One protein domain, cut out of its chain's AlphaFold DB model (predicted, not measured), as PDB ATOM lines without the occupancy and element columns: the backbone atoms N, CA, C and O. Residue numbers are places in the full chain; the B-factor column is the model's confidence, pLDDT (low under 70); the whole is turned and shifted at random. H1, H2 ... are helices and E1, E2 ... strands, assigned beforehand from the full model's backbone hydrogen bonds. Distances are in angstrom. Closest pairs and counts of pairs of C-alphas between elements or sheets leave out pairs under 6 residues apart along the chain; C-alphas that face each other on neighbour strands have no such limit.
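Overview. This is residues 92 to 176 of the 301 residues of the protein "XRE family transcriptional regulator" of Nocardiopsaceae bacterium YIM 96095 (UniProt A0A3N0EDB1). A ribbon of two parallel strands, E1 and E2, and a pair of long side-by-side helices, H1 and H3, make the two arms of a V, joined at the end where H1 and H3 finish and the strands begin. H2 crosses near the other end of the helix pair, the link from E1 to H2 folds back into the opening of the V, and the short H4 sits beyond the far end of E2. The printed part has 85 residues, with four named helices and two named strands in the order H1 E1 H2 H3 E2 H4; the class is mostly helix. The whole is compact, with a radius of gyration of the C-alphas of 13.0 A and spans of 36 by 29 by 18 A.

Along the chain. E1 is residues 109 to 114, 16.5 A from first to last C-alpha, and E2 is residues 165 to 170, 16.0 A. H3, residues 145 to 160, is the longest helix at 24.6 A, and its C-alpha 145 is at (22.326, 0.847, 10.622). H1, residues 92 to 106, measures 22.5 A and begins with C-alpha 92 at (16.905, 7.365, 10.681). H2, residues 125 to 139, measures 20.8 A. H4, residues 172 to 175, ends with C-alpha 175 at (32.912, -1.230, -8.972).

Arrangement. E1 and E2 are parallel neighbours, 8 degrees between their directions. N 110 and O 165 are 2.8 A apart and N 167 and O 110 are 2.9 A apart, both within hydrogen-bond range. E1, H2, H3 and E2 form a strand-helix-strand unit, two parallel neighbour strands with helices between them along the chain, and its crossover is right-handed. The closest C-alphas of H3 and E2 are those of Leu 159 and Phe 166, 7.7 A apart. H1 and H3 touch, the same way at a shallow tilt of 13 degrees; their closest C-alphas, Arg 94 and Gly 148, are 3.9 A apart. H2 and H3 touch, opposite ways at a steep tilt of 52 degrees, with C-alphas of Ala 128 and Val 149 closest at 5.9 A. H1 and H2 are close but not clearly touching, with C-alphas of Thr 93 and Leu 132 closest at 7.1 A. H4 is apart from H1, H2 and H3. H1 and H2 have every O i to N i+4 pair within hydrogen-bond range, H3 has 8 of 12, and H4 is too short for such a pair.

Size, cuts and confidence. The two C-alphas farthest apart, those of Gly 140 and Pro 162, are 37.8 A apart. The printed part has no cut. There is no long link; the link from E1 to H2, 10 residues, is short, and the others are tight. The mean pLDDT of the printed part is 90.5, and no printed residue is under 70.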
ATOM      1  N   GLY A  92      16.095   8.571  10.855       89.94
ATOM      2  CA  GLY A  92      16.905   7.365  10.681       89.94
ATOM      3  C   GLY A  92      16.993   6.873   9.235       89.94
ATOM      4  O   GLY A  92      16.211   7.235   8.347       89.94
ATOM      5  N   THR A  93      17.982   6.022   8.980       92.31
ATOM      6  CA  THR A  93      18.216   5.403   7.676       92.31
ATOM      7  C   THR A  93      17.131   4.395   7.303       92.31
ATOM      8  O   THR A  93      16.822   4.270   6.113       92.31
ATOM      9  N   ARG A  94      16.491   3.734   8.280       94.00
ATOM     10  CA  ARG A  94      15.361   2.815   8.074       94.00
ATOM     11  C   ARG A  94      14.177   3.526   7.440       94.00
ATOM     12  O   ARG A  94      13.703   3.092   6.391       94.00
ATOM     13  N   ALA A  95      13.720   4.620   8.048       89.88
ATOM     14  CA  ALA A  95      12.603   5.410   7.529       89.88
ATOM     15  C   ALA A  95      12.912   5.912   6.111       89.88
ATOM     16  O   ALA A  95      12.060   5.881   5.221       89.88
ATOM     17  N   ARG A  96      14.175   6.282   5.863       90.94
ATOM     18  CA  ARG A  96      14.624   6.676   4.530       90.94
ATOM     19  C   ARG A  96      14.603   5.530   3.522       90.94
ATOM     20  O   ARG A  96      14.310   5.768   2.351       90.94
ATOM     21  N   GLN A  97      14.938   4.309   3.941       93.31
ATOM     22  CA  GLN A  97      14.807   3.146   3.072       93.31
ATOM     23  C   GLN A  97      13.338   2.864   2.766       93.31
ATOM     24  O   GLN A  97      13.038   2.610   1.609       93.31
ATOM     25  N   GLN A  98      12.439   2.951   3.746       91.31
ATOM     26  CA  GLN A  98      11.004   2.729   3.543       91.31
ATOM     27  C   GLN A  98      10.407   3.718   2.537       91.31
ATOM     28  O   GLN A  98       9.751   3.286   1.597       91.31
ATOM     29  N   SER A  99      10.743   5.008   2.641       87.88
ATOM     30  CA  SER A  99      10.221   6.017   1.710       87.88
ATOM     31  C   SER A  99      10.648   5.797   0.257       87.88
ATOM     32  O   SER A  99       9.886   6.080  -0.661       87.88
ATOM     33  N   PHE A 100      11.852   5.267   0.019       90.25
ATOM     34  CA  PHE A 100      12.228   4.816  -1.322       90.25
ATOM     35  C   PHE A 100      11.384   3.621  -1.776       90.25
ATOM     36  O   PHE A 100      10.966   3.588  -2.928       90.25
ATOM     37  N   GLY A 101      11.118   2.669  -0.877       90.38
ATOM     38  CA  GLY A 101      10.286   1.502  -1.165       90.38
ATOM     39  C   GLY A 101       8.877   1.885  -1.615       90.38
ATOM     40  O   GLY A 101       8.383   1.319  -2.585       90.38
ATOM     41  N   ASP A 102       8.264   2.887  -0.983       87.88
ATOM     42  CA  ASP A 102       6.930   3.375  -1.359       87.88
ATOM     43  C   ASP A 102       6.904   3.911  -2.801       87.88
ATOM     44  O   ASP A 102       5.990   3.615  -3.571       87.88
ATOM     45  N   VAL A 103       7.943   4.655  -3.194       87.12
ATOM     46  CA  VAL A 103       8.089   5.191  -4.558       87.12
ATOM     47  C   VAL A 103       8.352   4.068  -5.565       87.12
ATOM     48  O   VAL A 103       7.731   4.029  -6.627       87.12
ATOM     49  N   GLU A 104       9.234   3.124  -5.234       88.81
ATOM     50  CA  GLU A 104       9.553   1.963  -6.076       88.81
ATOM     51  C   GLU A 104       8.313   1.083  -6.311       88.81
ATOM     52  O   GLU A 104       8.073   0.614  -7.426       88.81
ATOM     53  N   GLN A 105       7.470   0.908  -5.291       87.94
ATOM     54  CA  GLN A 105       6.225   0.146  -5.403       87.94
ATOM     55  C   GLN A 105       5.214   0.791  -6.355       87.94
ATOM     56  O   GLN A 105       4.479   0.070  -7.031       87.94
ATOM     57  N   GLN A 106       5.194   2.117  -6.451       87.44
ATOM     58  CA  GLN A 106       4.285   2.858  -7.332       87.44
ATOM     59  C   GLN A 106       4.851   3.060  -8.748       87.44
ATOM     60  O   GLN A 106       4.149   3.559  -9.625       87.44
ATOM     61  N   SER A 107       6.102   2.658  -8.985       89.19
ATOM     62  CA  SER A 107       6.806   2.879 -10.248       89.19
ATOM     63  C   SER A 107       6.821   1.618 -11.114       89.19
ATOM     64  O   SER A 107       7.106   0.523 -10.630       89.19
ATOM     65  N   SER A 108       6.555   1.772 -12.413       91.19
ATOM     66  CA  SER A 108       6.730   0.716 -13.426       91.19
ATOM     67  C   SER A 108       8.112   0.746 -14.085       91.19
ATOM     68  O   SER A 108       8.588  -0.284 -14.557       91.19
ATOM     69  N   LEU A 109       8.773   1.905 -14.091       91.19
ATOM     70  CA  LEU A 109      10.127   2.107 -14.593       91.19
ATOM     71  C   LEU A 109      10.967   2.789 -13.511       91.19
ATOM     72  O   LEU A 109      10.585   3.840 -12.996       91.19
ATOM     73  N   ILE A 110      12.110   2.195 -13.180       89.50
ATOM     74  CA  ILE A 110      13.070   2.718 -12.210       89.50
ATOM     75  C   ILE A 110      14.407   2.883 -12.925       89.50
ATOM     76  O   ILE A 110      15.031   1.911 -13.345       89.50
ATOM     77  N   GLN A 111      14.845   4.132 -13.059       90.75
ATOM     78  CA  GLN A 111      16.110   4.473 -13.699       90.75
ATOM     79  C   GLN A 111      17.085   5.001 -12.652       90.75
ATOM     80  O   GLN A 111      16.725   5.843 -11.827       90.75
ATOM     81  N   ALA A 112      18.322   4.518 -12.687       85.31
ATOM     82  CA  ALA A 112      19.374   4.960 -11.785       85.31
ATOM     83  C   ALA A 112      20.662   5.229 -12.560       85.31
ATOM     84  O   ALA A 112      21.088   4.423 -13.385       85.31
ATOM     85  N   PHE A 113      21.305   6.351 -12.247       89.75
ATOM     86  CA  PHE A 113      22.673   6.628 -12.653       89.75
ATOM     87  C   PHE A 113      23.536   6.765 -11.408       89.75
ATOM     88  O   PHE A 113      23.234   7.579 -10.538       89.75
ATOM     89  N   GLU A 114      24.617   5.996 -11.346       85.31
ATOM     90  CA  GLU A 114      25.557   6.050 -10.235       85.31
ATOM     91  C   GLU A 114      26.986   6.203 -10.744       85.31
ATOM     92  O   GLU A 114      27.483   5.401 -11.538       85.31
ATOM     93  N   SER A 115      27.671   7.238 -10.261       89.69
ATOM     94  CA  SER A 115      29.074   7.488 -10.588       89.69
ATOM     95  C   SER A 115      30.027   6.913  -9.540       89.69
ATOM     96  O   SER A 115      31.111   6.442  -9.870       89.69
ATOM     97  N   ALA A 116      29.644   6.928  -8.266       86.75
ATOM     98  CA  ALA A 116      30.585   6.688  -7.175       86.75
ATOM     99  C   ALA A 116      30.354   5.382  -6.411       86.75
ATOM    100  O   ALA A 116      31.257   4.926  -5.716       86.75
ATOM    101  N   CYS A 117      29.169   4.780  -6.502       88.88
ATOM    102  CA  CYS A 117      28.835   3.596  -5.718       88.88
ATOM    103  C   CYS A 117      27.868   2.672  -6.456       88.88
ATOM    104  O   CYS A 117      27.262   3.052  -7.450       88.88
ATOM    105  N   VAL A 118      27.728   1.437  -5.981       89.81
ATOM    106  CA  VAL A 118      26.711   0.519  -6.508       89.81
ATOM    107  C   VAL A 118      25.324   1.021  -6.071       89.81
ATOM    108  O   VAL A 118      25.175   1.341  -4.889       89.81
ATOM    109  N   PRO A 119      24.302   1.077  -6.949       90.62
ATOM    110  CA  PRO A 119      22.965   1.544  -6.580       90.62
ATOM    111  C   PRO A 119      22.379   0.733  -5.427       90.62
ATOM    112  O   PRO A 119      22.546  -0.482  -5.384       90.62
ATOM    113  N   GLY A 120      21.639   1.383  -4.524       91.00
ATOM    114  CA  GLY A 120      21.155   0.774  -3.277       91.00
ATOM    115  C   GLY A 120      20.425  -0.566  -3.442       91.00
ATOM    116  O   GLY A 120      20.651  -1.473  -2.647       91.00
ATOM    117  N   LEU A 121      19.607  -0.717  -4.491       91.25
ATOM    118  CA  LEU A 121      18.898  -1.970  -4.787       91.25
ATOM    119  C   LEU A 121      19.832  -3.114  -5.211       91.25
ATOM    120  O   LEU A 121      19.464  -4.271  -5.064       91.25
ATOM    121  N   LEU A 122      21.036  -2.824  -5.699       90.19
ATOM    122  CA  LEU A 122      22.007  -3.817  -6.173       90.19
ATOM    123  C   LEU A 122      23.117  -4.113  -5.150       90.19
ATOM    124  O   LEU A 122      24.046  -4.863  -5.439       90.19
ATOM    125  N   GLN A 123      23.058  -3.511  -3.961       91.38
ATOM    126  CA  GLN A 123      24.076  -3.692  -2.925       91.38
ATOM    127  C   GLN A 123      23.880  -5.004  -2.159       91.38
ATOM    128  O   GLN A 123      22.760  -5.405  -1.856       91.38
ATOM    129  N   THR A 124      24.977  -5.649  -1.762       90.50
ATOM    130  CA  THR A 124      24.928  -6.735  -0.772       90.50
ATOM    131  C   THR A 124      24.655  -6.170   0.630       90.50
ATOM    132  O   THR A 124      24.900  -4.981   0.861       90.50
ATOM    133  N   PRO A 125      24.207  -6.990   1.602       92.06
ATOM    134  CA  PRO A 125      24.005  -6.529   2.979       92.06
ATOM    135  C   PRO A 125      25.259  -5.886   3.591       92.06
ATOM    136  O   PRO A 125      25.170  -4.839   4.229       92.06
ATOM    137  N   ASP A 126      26.436  -6.462   3.342       90.19
ATOM    138  CA  ASP A 126      27.704  -5.933   3.858       90.19
ATOM    139  C   ASP A 126      28.085  -4.602   3.208       90.19
ATOM    140  O   ASP A 126      28.588  -3.705   3.891       90.19
ATOM    141  N   TYR A 127      27.794  -4.438   1.913       90.88
ATOM    142  CA  TYR A 127      28.005  -3.166   1.229       90.88
ATOM    143  C   TYR A 127      27.048  -2.089   1.736       90.88
ATOM    144  O   TYR A 127      27.455  -0.962   2.033       90.88
ATOM    145  N   ALA A 128      25.773  -2.450   1.886       92.81
ATOM    146  CA  ALA A 128      24.753  -1.580   2.443       92.81
ATOM    147  C   ALA A 128      25.131  -1.101   3.848       92.81
ATOM    148  O   ALA A 128      24.996   0.088   4.127       92.81
ATOM    149  N   ARG A 129      25.657  -1.996   4.695       94.50
ATOM    150  CA  ARG A 129      26.103  -1.671   6.054       94.50
ATOM    151  C   ARG A 129      27.156  -0.568   6.051       94.50
ATOM    152  O   ARG A 129      26.923   0.478   6.643       94.50
ATOM    153  N   HIS A 130      28.245  -0.738   5.301       93.31
ATOM    154  CA  HIS A 130      29.309   0.272   5.219       93.31
ATOM    155  C   HIS A 130      28.806   1.615   4.679       93.31
ATOM    156  O   HIS A 130      29.140   2.673   5.215       93.31
ATOM    157  N   MET A 131      27.964   1.587   3.641       92.31
ATOM    158  CA  MET A 131      27.377   2.807   3.086       92.31
ATOM    159  C   MET A 131      26.484   3.539   4.091       92.31
ATOM    160  O   MET A 131      26.542   4.768   4.182       92.31
ATOM    161  N   LEU A 132      25.650   2.809   4.836       93.56
ATOM    162  CA  LEU A 132      24.733   3.387   5.817       93.56
ATOM    163  C   LEU A 132      25.471   3.904   7.055       93.56
ATOM    164  O   LEU A 132      25.196   5.030   7.461       93.56
ATOM    165  N   THR A 133      26.461   3.171   7.572       94.06
ATOM    166  CA  THR A 133      27.339   3.642   8.656       94.06
ATOM    167  C   THR A 133      28.017   4.955   8.274       94.06
ATOM    168  O   THR A 133      27.864   5.956   8.969       94.06
ATOM    169  N   ARG A 134      28.656   5.014   7.096       90.75
ATOM    170  CA  ARG A 134      29.304   6.241   6.609       90.75
ATOM    171  C   ARG A 134      28.316   7.398   6.440       90.75
ATOM    172  O   ARG A 134      28.658   8.556   6.673       90.75
ATOM    173  N   THR A 135      27.089   7.095   6.019       89.69
ATOM    174  CA  THR A 135      26.016   8.090   5.889       89.69
ATOM    175  C   THR A 135      25.618   8.649   7.258       89.69
ATOM    176  O   THR A 135      25.489   9.865   7.403       89.69
ATOM    177  N   ILE A 136      25.459   7.790   8.265       91.56
ATOM    178  CA  ILE A 136      25.139   8.188   9.640       91.56
ATOM    179  C   ILE A 136      26.247   9.067  10.221       91.56
ATOM    180  O   ILE A 136      25.951  10.169  10.686       91.56
ATOM    181  N   GLU A 137      27.508   8.652  10.103       89.56
ATOM    182  CA  GLU A 137      28.671   9.404  10.594       89.56
ATOM    183  C   GLU A 137      28.785  10.791   9.947       89.56
ATOM    184  O   GLU A 137      28.966  11.799  10.630       89.56
ATOM    185  N   LEU A 138      28.634  10.866   8.620       86.94
ATOM    186  CA  LEU A 138      28.763  12.118   7.875       86.94
ATOM    187  C   LEU A 138      27.643  13.116   8.202       86.94
ATOM    188  O   LEU A 138      27.853  14.337   8.206       86.94
ATOM    189  N   HIS A 139      26.430  12.614   8.439       84.19
ATOM    190  CA  HIS A 139      25.239  13.448   8.572       84.19
ATOM    191  C   HIS A 139      24.730  13.600  10.008       84.19
ATOM    192  O   HIS A 139      23.888  14.472  10.228       84.19
ATOM    193  N   GLY A 140      25.271  12.849  10.972       86.31
ATOM    194  CA  GLY A 140      24.817  12.849  12.365       86.31
ATOM    195  C   GLY A 140      23.390  12.320  12.510       86.31
ATOM    196  O   GLY A 140      22.597  12.895  13.252       86.31
ATOM    197  N   ALA A 141      23.037  11.299  11.728       88.44
ATOM    198  CA  ALA A 141      21.724  10.663  11.793       88.44
ATOM    199  C   ALA A 141      21.636   9.698  12.998       88.44
ATOM    200  O   ALA A 141      22.676   9.338  13.552       88.44
ATOM    201  N   PRO A 142      20.429   9.277  13.422       91.06
ATOM    202  CA  PRO A 142      20.283   8.206  14.406       91.06
ATOM    203  C   PRO A 142      21.028   6.938  13.975       91.06
ATOM    204  O   PRO A 142      21.025   6.598  12.791       91.06
ATOM    205  N   ASP A 143      21.641   6.242  14.932       93.25
ATOM    206  CA  ASP A 143      22.307   4.965  14.671       93.25
ATOM    207  C   ASP A 143      21.271   3.836  14.580       93.25
ATOM    208  O   ASP A 143      20.874   3.241  15.579       93.25
ATOM    209  N   ASP A 144      20.774   3.612  13.364       95.19
ATOM    210  CA  ASP A 144      19.822   2.554  13.012       95.19
ATOM    211  C   ASP A 144      20.334   1.707  11.832       95.19
ATOM    212  O   ASP A 144      19.563   1.284  10.963       95.19
ATOM    213  N   VAL A 145      21.659   1.498  11.763       96.19
ATOM    214  CA  VAL A 145      22.326   0.847  10.622       96.19
ATOM    215  C   VAL A 145      21.689  -0.502  10.294       96.19
ATOM    216  O   VAL A 145      21.350  -0.744   9.136       96.19
ATOM    217  N   GLU A 146      21.505  -1.387  11.277       96.88
ATOM    218  CA  GLU A 146      20.998  -2.742  11.023       96.88
ATOM    219  C   GLU A 146      19.535  -2.740  10.566       96.88
ATOM    220  O   GLU A 146      19.148  -3.518   9.688       96.88
ATOM    221  N   GLU A 147      18.709  -1.843  11.102       96.94
ATOM    222  CA  GLU A 147      17.345  -1.619  10.632       96.94
ATOM    223  C   GLU A 147      17.328  -1.083   9.198       96.94
ATOM    224  O   GLU A 147      16.523  -1.536   8.378       96.94
ATOM    225  N   GLY A 148      18.223  -0.145   8.883       96.50
ATOM    226  CA  GLY A 148      18.411   0.400   7.545       96.50
ATOM    227  C   GLY A 148      18.857  -0.661   6.541       96.50
ATOM    228  O   GLY A 148      18.281  -0.756   5.454       96.50
ATOM    229  N   VAL A 149      19.824  -1.509   6.907       97.00
ATOM    230  CA  VAL A 149      20.285  -2.639   6.083       97.00
ATOM    231  C   VAL A 149      19.133  -3.601   5.829       97.00
ATOM    232  O   VAL A 149      18.859  -3.932   4.676       97.00
ATOM    233  N   ARG A 150      18.401  -4.003   6.874       97.00
ATOM    234  CA  ARG A 150      17.256  -4.915   6.749       97.00
ATOM    235  C   ARG A 150      16.185  -4.353   5.816       97.00
ATOM    236  O   ARG A 150      15.707  -5.070   4.941       97.00
ATOM    237  N   ALA A 151      15.857  -3.068   5.953       96.31
ATOM    238  CA  ALA A 151      14.898  -2.395   5.081       96.31
ATOM    239  C   ALA A 151      15.387  -2.305   3.623       96.31
ATOM    240  O   ALA A 151      14.591  -2.467   2.697       96.31
ATOM    241  N   ARG A 152      16.690  -2.086   3.392       95.81
ATOM    242  CA  ARG A 152      17.277  -2.085   2.040       95.81
ATOM    243  C   ARG A 152      17.237  -3.471   1.401       95.81
ATOM    244  O   ARG A 152      16.826  -3.579   0.252       95.81
ATOM    245  N   VAL A 153      17.607  -4.518   2.138       93.06
ATOM    246  CA  VAL A 153      17.549  -5.910   1.654       93.06
ATOM    247  C   VAL A 153      16.106  -6.316   1.354       93.06
ATOM    248  O   VAL A 153      15.834  -6.888   0.304       93.06
ATOM    249  N   GLN A 154      15.154  -5.948   2.216       93.75
ATOM    250  CA  GLN A 154      13.733  -6.197   1.967       93.75
ATOM    251  C   GLN A 154      13.251  -5.532   0.668       93.75
ATOM    252  O   GLN A 154      12.497  -6.136  -0.090       93.75
ATOM    253  N   ARG A 155      13.722  -4.314   0.373       93.62
ATOM    254  CA  ARG A 155      13.392  -3.610  -0.873       93.62
ATOM    255  C   ARG A 155      13.885  -4.305  -2.132       93.62
ATOM    256  O   ARG A 155      13.239  -4.158  -3.161       93.62
ATOM    257  N   GLN A 156      14.949  -5.108  -2.069       92.69
ATOM    258  CA  GLN A 156      15.459  -5.833  -3.241       92.69
ATOM    259  C   GLN A 156      14.434  -6.797  -3.846       92.69
ATOM    260  O   GLN A 156      14.554  -7.142  -5.017       92.69
ATOM    261  N   GLN A 157      13.382  -7.170  -3.104       89.94
ATOM    262  CA  GLN A 157      12.269  -7.964  -3.633       89.94
ATOM    263  C   GLN A 157      11.630  -7.342  -4.884       89.94
ATOM    264  O   GLN A 157      11.159  -8.069  -5.755       89.94
ATOM    265  N   VAL A 158      11.662  -6.010  -5.009       89.62
ATOM    266  CA  VAL A 158      11.106  -5.280  -6.156       89.62
ATOM    267  C   VAL A 158      11.796  -5.625  -7.483       89.62
ATOM    268  O   VAL A 158      11.161  -5.530  -8.530       89.62
ATOM    269  N   LEU A 159      13.056  -6.081  -7.439       89.31
ATOM    270  CA  LEU A 159      13.826  -6.512  -8.613       89.31
ATOM    271  C   LEU A 159      13.268  -7.784  -9.261       89.31
ATOM    272  O   LEU A 159      13.559  -8.053 -10.421       89.31
ATOM    273  N   TYR A 160      12.483  -8.563  -8.514       88.62
ATOM    274  CA  TYR A 160      11.898  -9.816  -8.987       88.62
ATOM    275  C   TYR A 160      10.448  -9.657  -9.467       88.62
ATOM    276  O   TYR A 160       9.846 -10.643  -9.887       88.62
ATOM    277  N   ASP A 161       9.862  -8.451  -9.411       88.75
ATOM    278  CA  ASP A 161       8.518  -8.223  -9.953       88.75
ATOM    279  C   ASP A 161       8.596  -8.022 -11.479       88.75
ATOM    280  O   ASP A 161       9.132  -7.006 -11.930       88.75
ATOM    281  N   PRO A 162       8.020  -8.930 -12.293       87.88
ATOM    282  CA  PRO A 162       8.113  -8.865 -13.752       87.88
ATOM    283  C   PRO A 162       7.373  -7.667 -14.365       87.88
ATOM    284  O   PRO A 162       7.517  -7.404 -15.555       87.88
ATOM    285  N   ARG A 163       6.560  -6.946 -13.583       89.06
ATOM    286  CA  ARG A 163       5.847  -5.739 -14.027       89.06
ATOM    287  C   ARG A 163       6.706  -4.476 -13.939       89.06
ATOM    288  O   ARG A 163       6.227  -3.407 -14.313       89.06
ATOM    289  N   ARG A 164       7.924  -4.570 -13.394       88.81
ATOM    290  CA  ARG A 164       8.827  -3.433 -13.210       88.81
ATOM    291  C   ARG A 164      10.064  -3.564 -14.078       88.81
ATOM    292  O   ARG A 164      10.652  -4.633 -14.202       88.81
ATOM    293  N   HIS A 165      10.475  -2.437 -14.640       91.12
ATOM    294  CA  HIS A 165      11.663  -2.319 -15.468       91.12
ATOM    295  C   HIS A 165      12.724  -1.494 -14.750       91.12
ATOM    296  O   HIS A 165      12.427  -0.438 -14.190       91.12
ATOM    297  N   PHE A 166      13.965  -1.973 -14.789       91.25
ATOM    298  CA  PHE A 166      15.107  -1.320 -14.162       91.25
ATOM    299  C   PHE A 166      16.147  -0.984 -15.220       91.25
ATOM    300  O   PHE A 166      16.628  -1.866 -15.930       91.25
ATOM    301  N   GLU A 167      16.529   0.283 -15.293       93.50
ATOM    302  CA  GLU A 167      17.622   0.735 -16.145       93.50
ATOM    303  C   GLU A 167      18.694   1.363 -15.268       93.50
ATOM    304  O   GLU A 167      18.481   2.386 -14.619       93.50
ATOM    305  N   VAL A 168      19.857   0.721 -15.220       89.00
ATOM    306  CA  VAL A 168      20.952   1.145 -14.355       89.00
ATOM    307  C   VAL A 168      22.155   1.489 -15.211       89.00
ATOM    308  O   VAL A 168      22.734   0.638 -15.882       89.00
ATOM    309  N   LEU A 169      22.557   2.752 -15.149       91.31
ATOM    310  CA  LEU A 169      23.807   3.220 -15.717       91.31
ATOM    311  C   LEU A 169      24.826   3.380 -14.588       91.31
ATOM    312  O   LEU A 169      24.742   4.295 -13.773       91.31
ATOM    313  N   LEU A 170      25.795   2.470 -14.544       87.31
ATOM    314  CA  LEU A 170      26.854   2.472 -13.540       87.31
ATOM    315  C   LEU A 170      28.175   2.901 -14.172       87.31
ATOM    316  O   LEU A 170      28.609   2.321 -15.169       87.31
ATOM    317  N   TRP A 171      28.840   3.893 -13.584       89.69
ATOM    318  CA  TRP A 171      30.201   4.231 -13.987       89.69
ATOM    319  C   TRP A 171      31.163   3.140 -13.501       89.69
ATOM    320  O   TRP A 171      31.190   2.824 -12.315       89.69
ATOM    321  N   GLU A 172      31.970   2.569 -14.401       86.75
ATOM    322  CA  GLU A 172      32.862   1.436 -14.096       86.75
ATOM    323  C   GLU A 172      33.720   1.625 -12.826       86.75
ATOM    324  O   GLU A 172      33.809   0.685 -12.031       86.75
ATOM    325  N   PRO A 173      34.314   2.809 -12.554       86.88
ATOM    326  CA  PRO A 173      35.075   3.027 -11.328       86.88
ATOM    327  C   PRO A 173      34.294   2.765 -10.039       86.88
ATOM    328  O   PRO A 173      34.913   2.384  -9.049       86.88
ATOM    329  N   ALA A 174      32.963   2.880 -10.031       82.38
ATOM    330  CA  ALA A 174      32.137   2.566  -8.865       82.38
ATOM    331  C   ALA A 174      32.282   1.104  -8.396       82.38
ATOM    332  O   ALA A 174      32.113   0.824  -7.211       82.38
ATOM    333  N   LEU A 175      32.642   0.179  -9.296       81.00
ATOM    334  CA  LEU A 175      32.912  -1.230  -8.972       81.00
ATOM    335  C   LEU A 175      34.307  -1.455  -8.378       81.00
ATOM    336  O   LEU A 175      34.574  -2.504  -7.796       81.00
ATOM    337  N   ARG A 176      35.210  -0.486  -8.551       81.31
ATOM    338  CA  ARG A 176      36.610  -0.560  -8.114       81.31
ATOM    339  C   ARG A 176      36.891   0.316  -6.894       81.31
ATOM    340  O   ARG A 176      37.923   0.147  -6.249       81.31
TER     341      ARG A 176